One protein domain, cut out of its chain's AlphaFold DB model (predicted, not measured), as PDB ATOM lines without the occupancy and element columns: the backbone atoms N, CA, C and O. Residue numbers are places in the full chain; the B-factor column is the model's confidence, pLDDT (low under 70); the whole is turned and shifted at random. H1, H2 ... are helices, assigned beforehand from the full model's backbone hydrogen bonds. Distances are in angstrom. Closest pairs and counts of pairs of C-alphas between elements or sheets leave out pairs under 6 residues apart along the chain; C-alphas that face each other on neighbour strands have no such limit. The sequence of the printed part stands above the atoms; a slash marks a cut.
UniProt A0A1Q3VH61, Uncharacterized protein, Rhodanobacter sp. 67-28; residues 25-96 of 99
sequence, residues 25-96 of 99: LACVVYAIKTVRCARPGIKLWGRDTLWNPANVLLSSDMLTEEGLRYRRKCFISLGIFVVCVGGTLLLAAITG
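This is residues 25 to 96 of the 99 residues of an uncharacterized protein of Rhodanobacter sp. 67-28 (UniProt A0A1Q3VH61). One long helix, H3, makes the length of the model; a shorter helix, H1, packs side by side with its first part, and the short helix H2 with a long winding loop, residues 37 to 52, gathers at that same end. The other end of H3, with residues 82 to 96, sticks out as a straight arm from this small compact body. The printed part has 72 residues with three named helices, in the order H1, H2, H3, and no named strand; its class is all helix. The whole is loose, with a radius of gyration of the C-alphas of 15.3 A, and the C-alphas span 52 by 22 by 18 A.

H1, residues 25 to 36, touches H3, residues 65 to 94, with 24 pairs of C-alphas within 8 A. Their closest C-alphas are those of Cys 27 and Cys 74, 4.7 A apart. The two helices run opposite ways at a shallow tilt of 30 degrees, and H3 touches H1 with residues 66 to 78 alone. H2, residues 53 to 57, touches H1, with residues 31 to 35 of H1 alone; the closest C-alphas are those of Val 35 and Val 56, 6.4 A apart. H2 and H3 are close but not clearly touching, with 1 pair of C-alphas within 8 A, those of Leu 57 and Arg 71 at 6.2 A. In H1 and H3 every O i to N i+4 pair is within hydrogen-bond range. In H2 0 of 1 such pairs is within range, while 2 of its 2 O i to N i+3 pairs are.

H1 begins at C-alpha 25, at (237.210, 256.438, 238.245), and measures 16.8 A from first to last C-alpha, ending at Arg 36. H2 runs from Pro 53 to Leu 57 and measures 8.2 A; its C-alpha 53 is at (223.692, 246.411, 244.929). H3 is the longest helix, 30 residues from Glu 65 to Ile 94, and measures 42.3 A. It ends at C-alpha 94, at (261.149, 241.997, 242.837).

The two C-alphas farthest apart are those of Gly 41 and Gly 96, at 52.3 A, and the outline is a rod. Residues 82 to 96, of which 82 to 94 belong to H3, stand free; the body without them has 57 residues and spans 31 by 21 by 14 A. The link from H1 to H2 is long, with 16 residues, and the link from H2 to H3 is short, with 7. The printed part has no cut from residue 25 to residue 96. The mean pLDDT of the printed part is 91.4, and no printed residue is under 70.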
ATOM      1  N   LEU A  25     238.376 255.560 238.388       97.00
ATOM      2  CA  LEU A  25     237.210 256.438 238.245       97.00
ATOM      3  C   LEU A  25     236.229 255.906 237.191       97.00
ATOM      4  O   LEU A  25     235.022 255.846 237.435       97.00
ATOM      5  N   ALA A  26     236.737 255.456 236.042       95.69
ATOM      6  CA  ALA A  26     235.924 254.831 235.003       95.69
ATOM      7  C   ALA A  26     235.219 253.564 235.515       95.69
ATOM      8  O   ALA A  26     234.034 253.372 235.239       95.69
ATOM      9  N   CYS A  27     235.908 252.736 236.307       95.56
ATOM     10  CA  CYS A  27     235.335 251.553 236.941       95.56
ATOM     11  C   CYS A  27     234.148 251.923 237.837       95.56
ATOM     12  O   CYS A  27     233.079 251.337 237.697       95.56
ATOM     13  N   VAL A  28     234.285 252.938 238.697       95.50
ATOM     14  CA  VAL A  28     233.187 253.408 239.561       95.50
ATOM     15  C   VAL A  28     232.002 253.906 238.729       95.50
ATOM     16  O   VAL A  28     230.860 253.520 238.977       95.50
ATOM     17  N   VAL A  29     232.256 254.712 237.695       96.19
ATOM     18  CA  VAL A  29     231.198 255.226 236.811       96.19
ATOM     19  C   VAL A  29     230.462 254.086 236.105       96.19
ATOM     20  O   VAL A  29     229.229 254.070 236.072       96.19
ATOM     21  N   TYR A  30     231.189 253.115 235.548       95.50
ATOM     22  CA  TYR A  30     230.577 251.970 234.879       95.50
ATOM     23  C   TYR A  30     229.878 251.023 235.852       95.50
ATOM     24  O   TYR A  30     228.833 250.484 235.490       95.50
ATOM     25  N   ALA A  31     230.367 250.870 237.084       93.06
ATOM     26  CA  ALA A  31     229.681 250.119 238.131       93.06
ATOM     27  C   ALA A  31     228.319 250.749 238.457       93.06
ATOM     28  O   ALA A  31     227.298 250.068 238.400       93.06
ATOM     29  N   ILE A  32     228.275 252.069 238.683       93.94
ATOM     30  CA  ILE A  32     227.023 252.797 238.945       93.94
ATOM     31  C   ILE A  32     226.060 252.669 237.760       93.94
ATOM     32  O   ILE A  32     224.878 252.386 237.953       93.94
ATOM     33  N   LYS A  33     226.548 252.845 236.523       93.62
ATOM     34  CA  LYS A  33     225.718 252.666 235.319       93.62
ATOM     35  C   LYS A  33     225.182 251.241 235.194       93.62
ATOM     36  O   LYS A  33     224.016 251.066 234.870       93.62
ATOM     37  N   THR A  34     225.996 250.238 235.512       92.69
ATOM     38  CA  THR A  34     225.582 248.829 235.497       92.69
ATOM     39  C   THR A  34     224.450 248.574 236.489       92.69
ATOM     40  O   THR A  34     223.434 248.003 236.109       92.69
ATOM     41  N   VAL A  35     224.580 249.065 237.727       91.31
ATOM     42  CA  VAL A  35     223.544 248.937 238.767       91.31
ATOM     43  C   VAL A  35     222.241 249.633 238.353       91.31
ATOM     44  O   VAL A  35     221.159 249.099 238.582       91.31
ATOM     45  N   ARG A  36     222.325 250.795 237.693       90.50
ATOM     46  CA  ARG A  36     221.149 251.508 237.159       90.50
ATOM     47  C   ARG A  36     220.466 250.781 235.996       90.50
ATOM     48  O   ARG A  36     219.279 250.985 235.784       90.50
ATOM     49  N   CYS A  37     221.193 249.934 235.272       91.50
ATOM     50  CA  CYS A  37     220.680 249.111 234.176       91.50
ATOM     51  C   CYS A  37     220.273 247.693 234.631       91.50
ATOM     52  O   CYS A  37     220.256 246.764 233.815       91.50
ATOM     53  N   ALA A  38     219.964 247.499 235.917       90.06
ATOM     54  CA  ALA A  38     219.356 246.261 236.399       90.06
ATOM     55  C   ALA A  38     217.988 246.023 235.732       90.06
ATOM     56  O   ALA A  38     217.271 246.970 235.396       90.06
ATOM     57  N   ARG A  39     217.621 244.754 235.518       90.12
ATOM     58  CA  ARG A  39     216.323 244.403 234.927       90.12
ATOM     59  C   ARG A  39     215.162 244.885 235.808       90.12
ATOM     60  O   ARG A  39     215.276 244.852 237.037       90.12
ATOM     61  N   PRO A  40     214.019 245.260 235.201       85.50
ATOM     62  CA  PRO A  40     212.799 245.552 235.945       85.50
ATOM     63  C   PRO A  40     212.418 244.359 236.832       85.50
ATOM     64  O   PRO A  40     212.371 243.228 236.357       85.50
ATOM     65  N   GLY A  41     212.166 244.611 238.117       84.94
ATOM     66  CA  GLY A  41     211.793 243.581 239.096       84.94
ATOM     67  C   GLY A  41     212.925 243.108 240.015       84.94
ATOM     68  O   GLY A  41     212.631 242.533 241.059       84.94
ATOM     69  N   ILE A  42     214.192 243.410 239.705       85.56
ATOM     70  CA  ILE A  42     215.315 243.109 240.606       85.56
ATOM     71  C   ILE A  42     215.349 244.108 241.765       85.56
ATOM     72  O   ILE A  42     215.434 245.322 241.562       85.56
ATOM     73  N   LYS A  43     215.342 243.604 243.005       85.56
ATOM     74  CA  LYS A  43     215.514 244.438 244.202       85.56
ATOM     75  C   LYS A  43     217.004 244.603 244.524       85.56
ATOM     76  O   LYS A  43     217.658 243.680 245.004       85.56
ATOM     77  N   LEU A  44     217.532 245.812 244.298       83.12
ATOM     78  CA  LEU A  44     218.945 246.167 244.540       83.12
ATOM     79  C   LEU A  44     219.384 246.060 246.009       83.12
ATOM     80  O   LEU A  44     220.557 245.847 246.286       83.12
ATOM     81  N   TRP A  45     218.438 246.205 246.934       86.12
ATOM     82  CA  TRP A  45     218.625 246.025 248.376       86.12
ATOM     83  C   TRP A  45     217.723 244.895 248.860       86.12
ATOM     84  O   TRP A  45     216.899 245.068 249.751       86.12
ATOM     85  N   GLY A  46     217.776 243.767 248.160       85.31
ATOM     86  CA  GLY A  46     216.898 242.634 248.400       85.31
ATOM     87  C   GLY A  46     217.664 241.326 248.443       85.31
ATOM     88  O   GLY A  46     218.887 241.281 248.307       85.31
ATOM     89  N   ARG A  47     216.917 240.234 248.613       86.62
ATOM     90  CA  ARG A  47     217.490 238.888 248.669       86.62
ATOM     91  C   ARG A  47     218.224 238.520 247.377       86.62
ATOM     92  O   ARG A  47     219.268 237.883 247.455       86.62
ATOM     93  N   ASP A  48     217.725 238.986 246.233       81.56
ATOM     94  CA  ASP A  48     218.301 238.720 244.907       81.56
ATOM     95  C   ASP A  48     219.758 239.186 244.805       81.56
ATOM     96  O   ASP A  48     220.589 238.529 244.193       81.56
ATOM     97  N   THR A  49     220.087 240.301 245.455       84.81
ATOM     98  CA  THR A  49     221.419 240.919 245.449       84.81
ATOM     99  C   THR A  49     222.187 240.674 246.749       84.81
ATOM    100  O   THR A  49     223.238 241.273 246.969       84.81
ATOM    101  N   LEU A  50     221.689 239.794 247.629       87.62
ATOM    102  CA  LEU A  50     222.228 239.562 248.977       87.62
ATOM    103  C   LEU A  50     222.433 240.871 249.762       87.62
ATOM    104  O   LEU A  50     223.435 241.034 250.453       87.62
ATOM    105  N   TRP A  51     221.494 241.814 249.626       84.88
ATOM    106  CA  TRP A  51     221.535 243.134 250.273       84.88
ATOM    107  C   TRP A  51     222.730 244.019 249.879       84.88
ATOM    108  O   TRP A  51     223.011 245.004 250.559       84.88
ATOM    109  N   ASN A  52     223.406 243.708 248.768       88.12
ATOM    110  CA  ASN A  52     224.483 244.520 248.217       88.12
ATOM    111  C   ASN A  52     224.240 244.796 246.720       88.12
ATOM    112  O   ASN A  52     224.433 243.899 245.895       88.12
ATOM    113  N   PRO A  53     223.912 246.042 246.329       85.00
ATOM    114  CA  PRO A  53     223.692 246.411 244.929       85.00
ATOM    115  C   PRO A  53     224.869 246.085 244.003       85.00
ATOM    116  O   PRO A  53     224.670 245.837 242.815       85.00
ATOM    117  N   ALA A  54     226.100 246.047 244.527       87.75
ATOM    118  CA  ALA A  54     227.278 245.687 243.745       87.75
ATOM    119  C   ALA A  54     227.250 244.222 243.276       87.75
ATOM    120  O   ALA A  54     227.846 243.903 242.252       87.75
ATOM    121  N   ASN A  55     226.509 243.334 243.945       90.38
ATOM    122  CA  ASN A  55     226.397 241.931 243.535       90.38
ATOM    123  C   ASN A  55     225.673 241.755 242.193       90.38
ATOM    124  O   ASN A  55     225.851 240.735 241.531       90.38
ATOM    125  N   VAL A  56     224.939 242.773 241.728       89.56
ATOM    126  CA  VAL A  56     224.385 242.800 240.366       89.56
ATOM    127  C   VAL A  56     225.493 242.695 239.308       89.56
ATOM    128  O   VAL A  56     225.275 242.128 238.242       89.56
ATOM    129  N   LEU A  57     226.714 243.167 239.594       88.75
ATOM    130  CA  LEU A  57     227.863 243.024 238.689       88.75
ATOM    131  C   LEU A  57     228.282 241.556 238.491       88.75
ATOM    132  O   LEU A  57     228.909 241.236 237.480       88.75
ATOM    133  N   LEU A  58     227.944 240.670 239.431       89.19
ATOM    134  CA  LEU A  58     228.344 239.263 239.419       89.19
ATOM    135  C   LEU A  58     227.339 238.374 238.672       89.19
ATOM    136  O   LEU A  58     227.743 237.384 238.066       89.19
ATOM    137  N   SER A  59     226.058 238.754 238.625       87.88
ATOM    138  CA  SER A  59     225.017 238.000 237.914       87.88
ATOM    139  C   SER A  59     224.698 238.613 236.549       87.88
ATOM    140  O   SER A  59     224.380 239.794 236.434       87.88
ATOM    141  N   SER A  60     224.803 237.823 235.477       87.69
ATOM    142  CA  SER A  60     224.394 238.262 234.131       87.69
ATOM    143  C   SER A  60     222.881 238.395 234.006       87.69
ATOM    144  O   SER A  60     222.396 239.256 233.276       87.69
ATOM    145  N   ASP A  61     222.143 237.571 234.744       89.12
ATOM    146  CA  ASP A  61     220.700 237.405 234.573       89.12
ATOM    147  C   ASP A  61     219.921 238.586 235.165       89.12
ATOM    148  O   ASP A  61     218.812 238.900 234.738       89.12
ATOM    149  N   MET A  62     220.547 239.306 236.102       88.06
ATOM    150  CA  MET A  62     220.003 240.511 236.732       88.06
ATOM    151  C   MET A  62     220.151 241.769 235.866       88.06
ATOM    152  O   MET A  62     219.591 242.812 236.205       88.06
ATOM    153  N   LEU A  63     220.902 241.700 234.764       91.62
ATOM    154  CA  LEU A  63     221.237 242.849 233.927       91.62
ATOM    155  C   LEU A  63     220.486 242.831 232.596       91.62
ATOM    156  O   LEU A  63     220.197 241.782 232.013       91.62
ATOM    157  N   THR A  64     220.166 244.026 232.104       93.62
ATOM    158  CA  THR A  64     219.750 244.219 230.711       93.62
ATOM    159  C   THR A  64     220.954 244.067 229.776       93.62
ATOM    160  O   THR A  64     222.107 244.079 230.216       93.62
ATOM    161  N   GLU A  65     220.723 243.970 228.465       93.75
ATOM    162  CA  GLU A  65     221.817 243.942 227.483       93.75
ATOM    163  C   GLU A  65     222.732 245.172 227.582       93.75
ATOM    164  O   GLU A  65     223.954 245.061 227.460       93.75
ATOM    165  N   GLU A  66     222.162 246.348 227.857       92.81
ATOM    166  CA  GLU A  66     222.941 247.565 228.083       92.81
ATOM    167  C   GLU A  66     223.762 247.472 229.380       92.81
ATOM    168  O   GLU A  66     224.953 247.797 229.392       92.81
ATOM    169  N   GLY A  67     223.166 246.935 230.450       91.88
ATOM    170  CA  GLY A  67     223.855 246.661 231.710       91.88
ATOM    171  C   GLY A  67     225.051 245.723 231.539       91.88
ATOM    172  O   GLY A  67     226.123 245.984 232.084       91.88
ATOM    173  N   LEU A  68     224.927 244.688 230.703       94.00
ATOM    174  CA  LEU A  68     226.036 243.783 230.374       94.00
ATOM    175  C   LEU A  68     227.184 244.500 229.646       94.00
ATOM    176  O   LEU A  68     228.358 244.203 229.896       94.00
ATOM    177  N   ARG A  69     226.881 245.478 228.781       95.38
ATOM    178  CA  ARG A  69     227.910 246.297 228.116       95.38
ATOM    179  C   ARG A  69     228.675 247.154 229.121       95.38
ATOM    180  O   ARG A  69     229.905 247.204 229.050       95.38
ATOM    181  N   TYR A  70     227.987 247.800 230.064       94.75
ATOM    182  CA  TYR A  70     228.654 248.573 231.120       94.75
ATOM    183  C   TYR A  70     229.436 247.683 232.084       94.75
ATOM    184  O   TYR A  70     230.569 248.028 232.412       94.75
ATOM    185  N   ARG A  71     228.914 246.504 232.442       95.44
ATOM    186  CA  ARG A  71     229.627 245.504 233.248       95.44
ATOM    187  C   ARG A  71     230.946 245.100 232.595       95.44
ATOM    188  O   ARG A  71     231.979 245.079 233.256       95.44
ATOM    189  N   ARG A  72     230.939 244.820 231.286       95.50
ATOM    190  CA  ARG A  72     232.166 244.487 230.544       95.50
ATOM    191  C   ARG A  72     233.178 245.631 230.605       95.50
ATOM    192  O   ARG A  72     234.340 245.386 230.907       95.50
ATOM    193  N   LYS A  73     232.746 246.872 230.360       95.94
ATOM    194  CA  LYS A  73     233.622 248.054 230.465       95.94
ATOM    195  C   LYS A  73     234.164 248.233 231.884       95.94
ATOM    196  O   LYS A  73     235.350 248.486 232.037       95.94
ATOM    197  N   CYS A  74     233.329 248.020 232.901       95.88
ATOM    198  CA  CYS A  74     233.715 248.054 234.309       95.88
ATOM    199  C   CYS A  74     234.835 247.052 234.608       95.88
ATOM    200  O   CYS A  74     235.853 247.433 235.175       95.88
ATOM    201  N   PHE A  75     234.688 245.793 234.187       95.50
ATOM    202  CA  PHE A  75     235.716 244.774 234.411       95.50
ATOM    203  C   PHE A  75     236.988 245.004 233.600       95.50
ATOM    204  O   PHE A  75     238.071 244.733 234.108       95.50
ATOM    205  N   ILE A  76     236.891 245.550 232.385       97.06
ATOM    206  CA  ILE A  76     238.075 245.966 231.622       97.06
ATOM    207  C   ILE A  76     238.816 247.080 232.372       97.06
ATOM    208  O   ILE A  76     240.019 246.970 232.584       97.06
ATOM    209  N   SER A  77     238.109 248.121 232.820       95.00
ATOM    210  CA  SER A  77     238.698 249.210 233.606       95.00
ATOM    211  C   SER A  77     239.338 248.704 234.901       95.00
ATOM    212  O   SER A  77     240.465 249.084 235.206       95.00
ATOM    213  N   LEU A  78     238.665 247.801 235.619       95.69
ATOM    214  CA  LEU A  78     239.210 247.161 236.816       95.69
ATOM    215  C   LEU A  78     240.467 246.341 236.502       95.69
ATOM    216  O   LEU A  78     241.450 246.425 237.229       95.69
ATOM    217  N   GLY A  79     240.459 245.579 235.406       96.62
ATOM    218  CA  GLY A  79     241.613 244.803 234.959       96.62
ATOM    219  C   GLY A  79     242.823 245.685 234.659       96.62
ATOM    220  O   GLY A  79     243.918 245.394 235.130       96.62
ATOM    221  N   ILE A  80     242.627 246.802 233.948       96.50
ATOM    222  CA  ILE A  80     243.710 247.758 233.668       96.50
ATOM    223  C   ILE A  80     244.243 248.361 234.972       96.50
ATOM    224  O   ILE A  80     245.455 248.409 235.164       96.50
ATOM    225  N   PHE A  81     243.361 248.757 235.894       96.06
ATOM    226  CA  PHE A  81     243.763 249.261 237.207       96.06
ATOM    227  C   PHE A  81     244.636 248.252 237.967       96.06
ATOM    228  O   PHE A  81     245.716 248.604 238.445       96.06
ATOM    229  N   VAL A  82     244.207 246.985 238.029       96.38
ATOM    230  CA  VAL A  82     244.961 245.905 238.682       96.38
ATOM    231  C   VAL A  82     246.314 245.689 238.009       96.38
ATOM    232  O   VAL A  82     247.300 245.493 238.709       96.38
ATOM    233  N   VAL A  83     246.405 245.772 236.681       96.50
ATOM    234  CA  VAL A  83     247.690 245.666 235.971       96.50
ATOM    235  C   VAL A  83     248.609 246.844 236.301       96.50
ATOM    236  O   VAL A  83     249.786 246.629 236.574       96.50
ATOM    237  N   CYS A  84     248.097 248.078 236.336       94.94
ATOM    238  CA  CYS A  84     248.901 249.255 236.670       94.94
ATOM    239  C   CYS A  84     249.418 249.210 238.119       94.94
ATOM    240  O   CYS A  84     250.612 249.393 238.363       94.94
ATOM    241  N   VAL A  85     248.539 248.944 239.087       94.56
ATOM    242  CA  VAL A  85     248.905 248.926 240.513       94.56
ATOM    243  C   VAL A  85     249.648 247.643 240.871       94.56
ATOM    244  O   VAL A  85     250.732 247.682 241.441       94.56
ATOM    245  N   GLY A  86     249.109 246.487 240.494       93.06
ATOM    246  CA  GLY A  86     249.741 245.193 240.739       93.06
ATOM    247  C   GLY A  86     251.091 245.066 240.041       93.06
ATOM    248  O   GLY A  86     252.036 244.572 240.645       93.06
ATOM    249  N   GLY A  87     251.224 245.576 238.813       92.44
ATOM    250  CA  GLY A  87     252.493 245.588 238.082       92.44
ATOM    251  C   GLY A  87     253.558 246.460 238.747       92.44
ATOM    252  O   GLY A  87     254.706 246.037 238.870       92.44
ATOM    253  N   THR A  88     253.185 247.651 239.231       91.25
ATOM    254  CA  THR A  88     254.123 248.532 239.950       91.25
ATOM    255  C   THR A  88     254.530 247.953 241.305       91.25
ATOM    256  O   THR A  88     255.717 247.954 241.626       91.25
ATOM    257  N   LEU A  89     253.587 247.385 242.065       91.69
ATOM    258  CA  LEU A  89     253.877 246.702 243.330       91.69
ATOM    259  C   LEU A  89     254.750 245.457 243.134       91.69
ATOM    260  O   LEU A  89     255.707 245.262 243.877       91.69
ATOM    261  N   LEU A  90     254.465 244.635 242.121       92.19
ATOM    262  CA  LEU A  90     255.262 243.451 241.803       92.19
ATOM    263  C   LEU A  90     256.697 243.838 241.435       92.19
ATOM    264  O   LEU A  90     257.643 243.222 241.918       92.19
ATOM    265  N   LEU A  91     256.872 244.885 240.626       90.44
ATOM    266  CA  LEU A  91     258.196 245.393 240.275       90.44
ATOM    267  C   LEU A  91     258.953 245.891 241.515       90.44
ATOM    268  O   LEU A  91     260.131 245.579 241.686       90.44
ATOM    269  N   ALA A  92     258.278 246.606 242.415       89.38
ATOM    270  CA  ALA A  92     258.867 247.058 243.670       89.38
ATOM    271  C   ALA A  92     259.217 245.888 244.618       89.38
ATOM    272  O   ALA A  92     260.253 245.921 245.279       89.38
ATOM    273  N   ALA A  93     258.421 244.816 244.638       91.12
ATOM    274  CA  ALA A  93     258.726 243.598 245.388       91.12
ATOM    275  C   ALA A  93     259.951 242.861 244.827       91.12
ATOM    276  O   ALA A  93     260.863 242.522 245.577       91.12
ATOM    277  N   ILE A  94     260.023 242.675 243.504       92.12
ATOM    278  CA  ILE A  94     261.149 241.997 242.837       92.12
ATOM    279  C   ILE A  94     262.454 242.790 243.001       92.12
ATOM    280  O   ILE A  94     263.528 242.206 243.127       92.12
ATOM    281  N   THR A  95     262.375 244.120 243.033       90.25
ATOM    282  CA  THR A  95     263.537 245.003 243.242       90.25
ATOM    283  C   THR A  95     263.910 245.199 244.715       90.25
ATOM    284  O   THR A  95     264.862 245.921 245.010       90.25
ATOM    285  N   GLY A  96     263.196 244.559 245.649       83.25
ATOM    286  CA  GLY A  96     263.472 244.637 247.088       83.25
ATOM    287  C   GLY A  96     263.142 245.992 247.725       83.25
ATOM    288  O   GLY A  96     263.662 246.309 248.795       83.25
TER     289      GLY A  96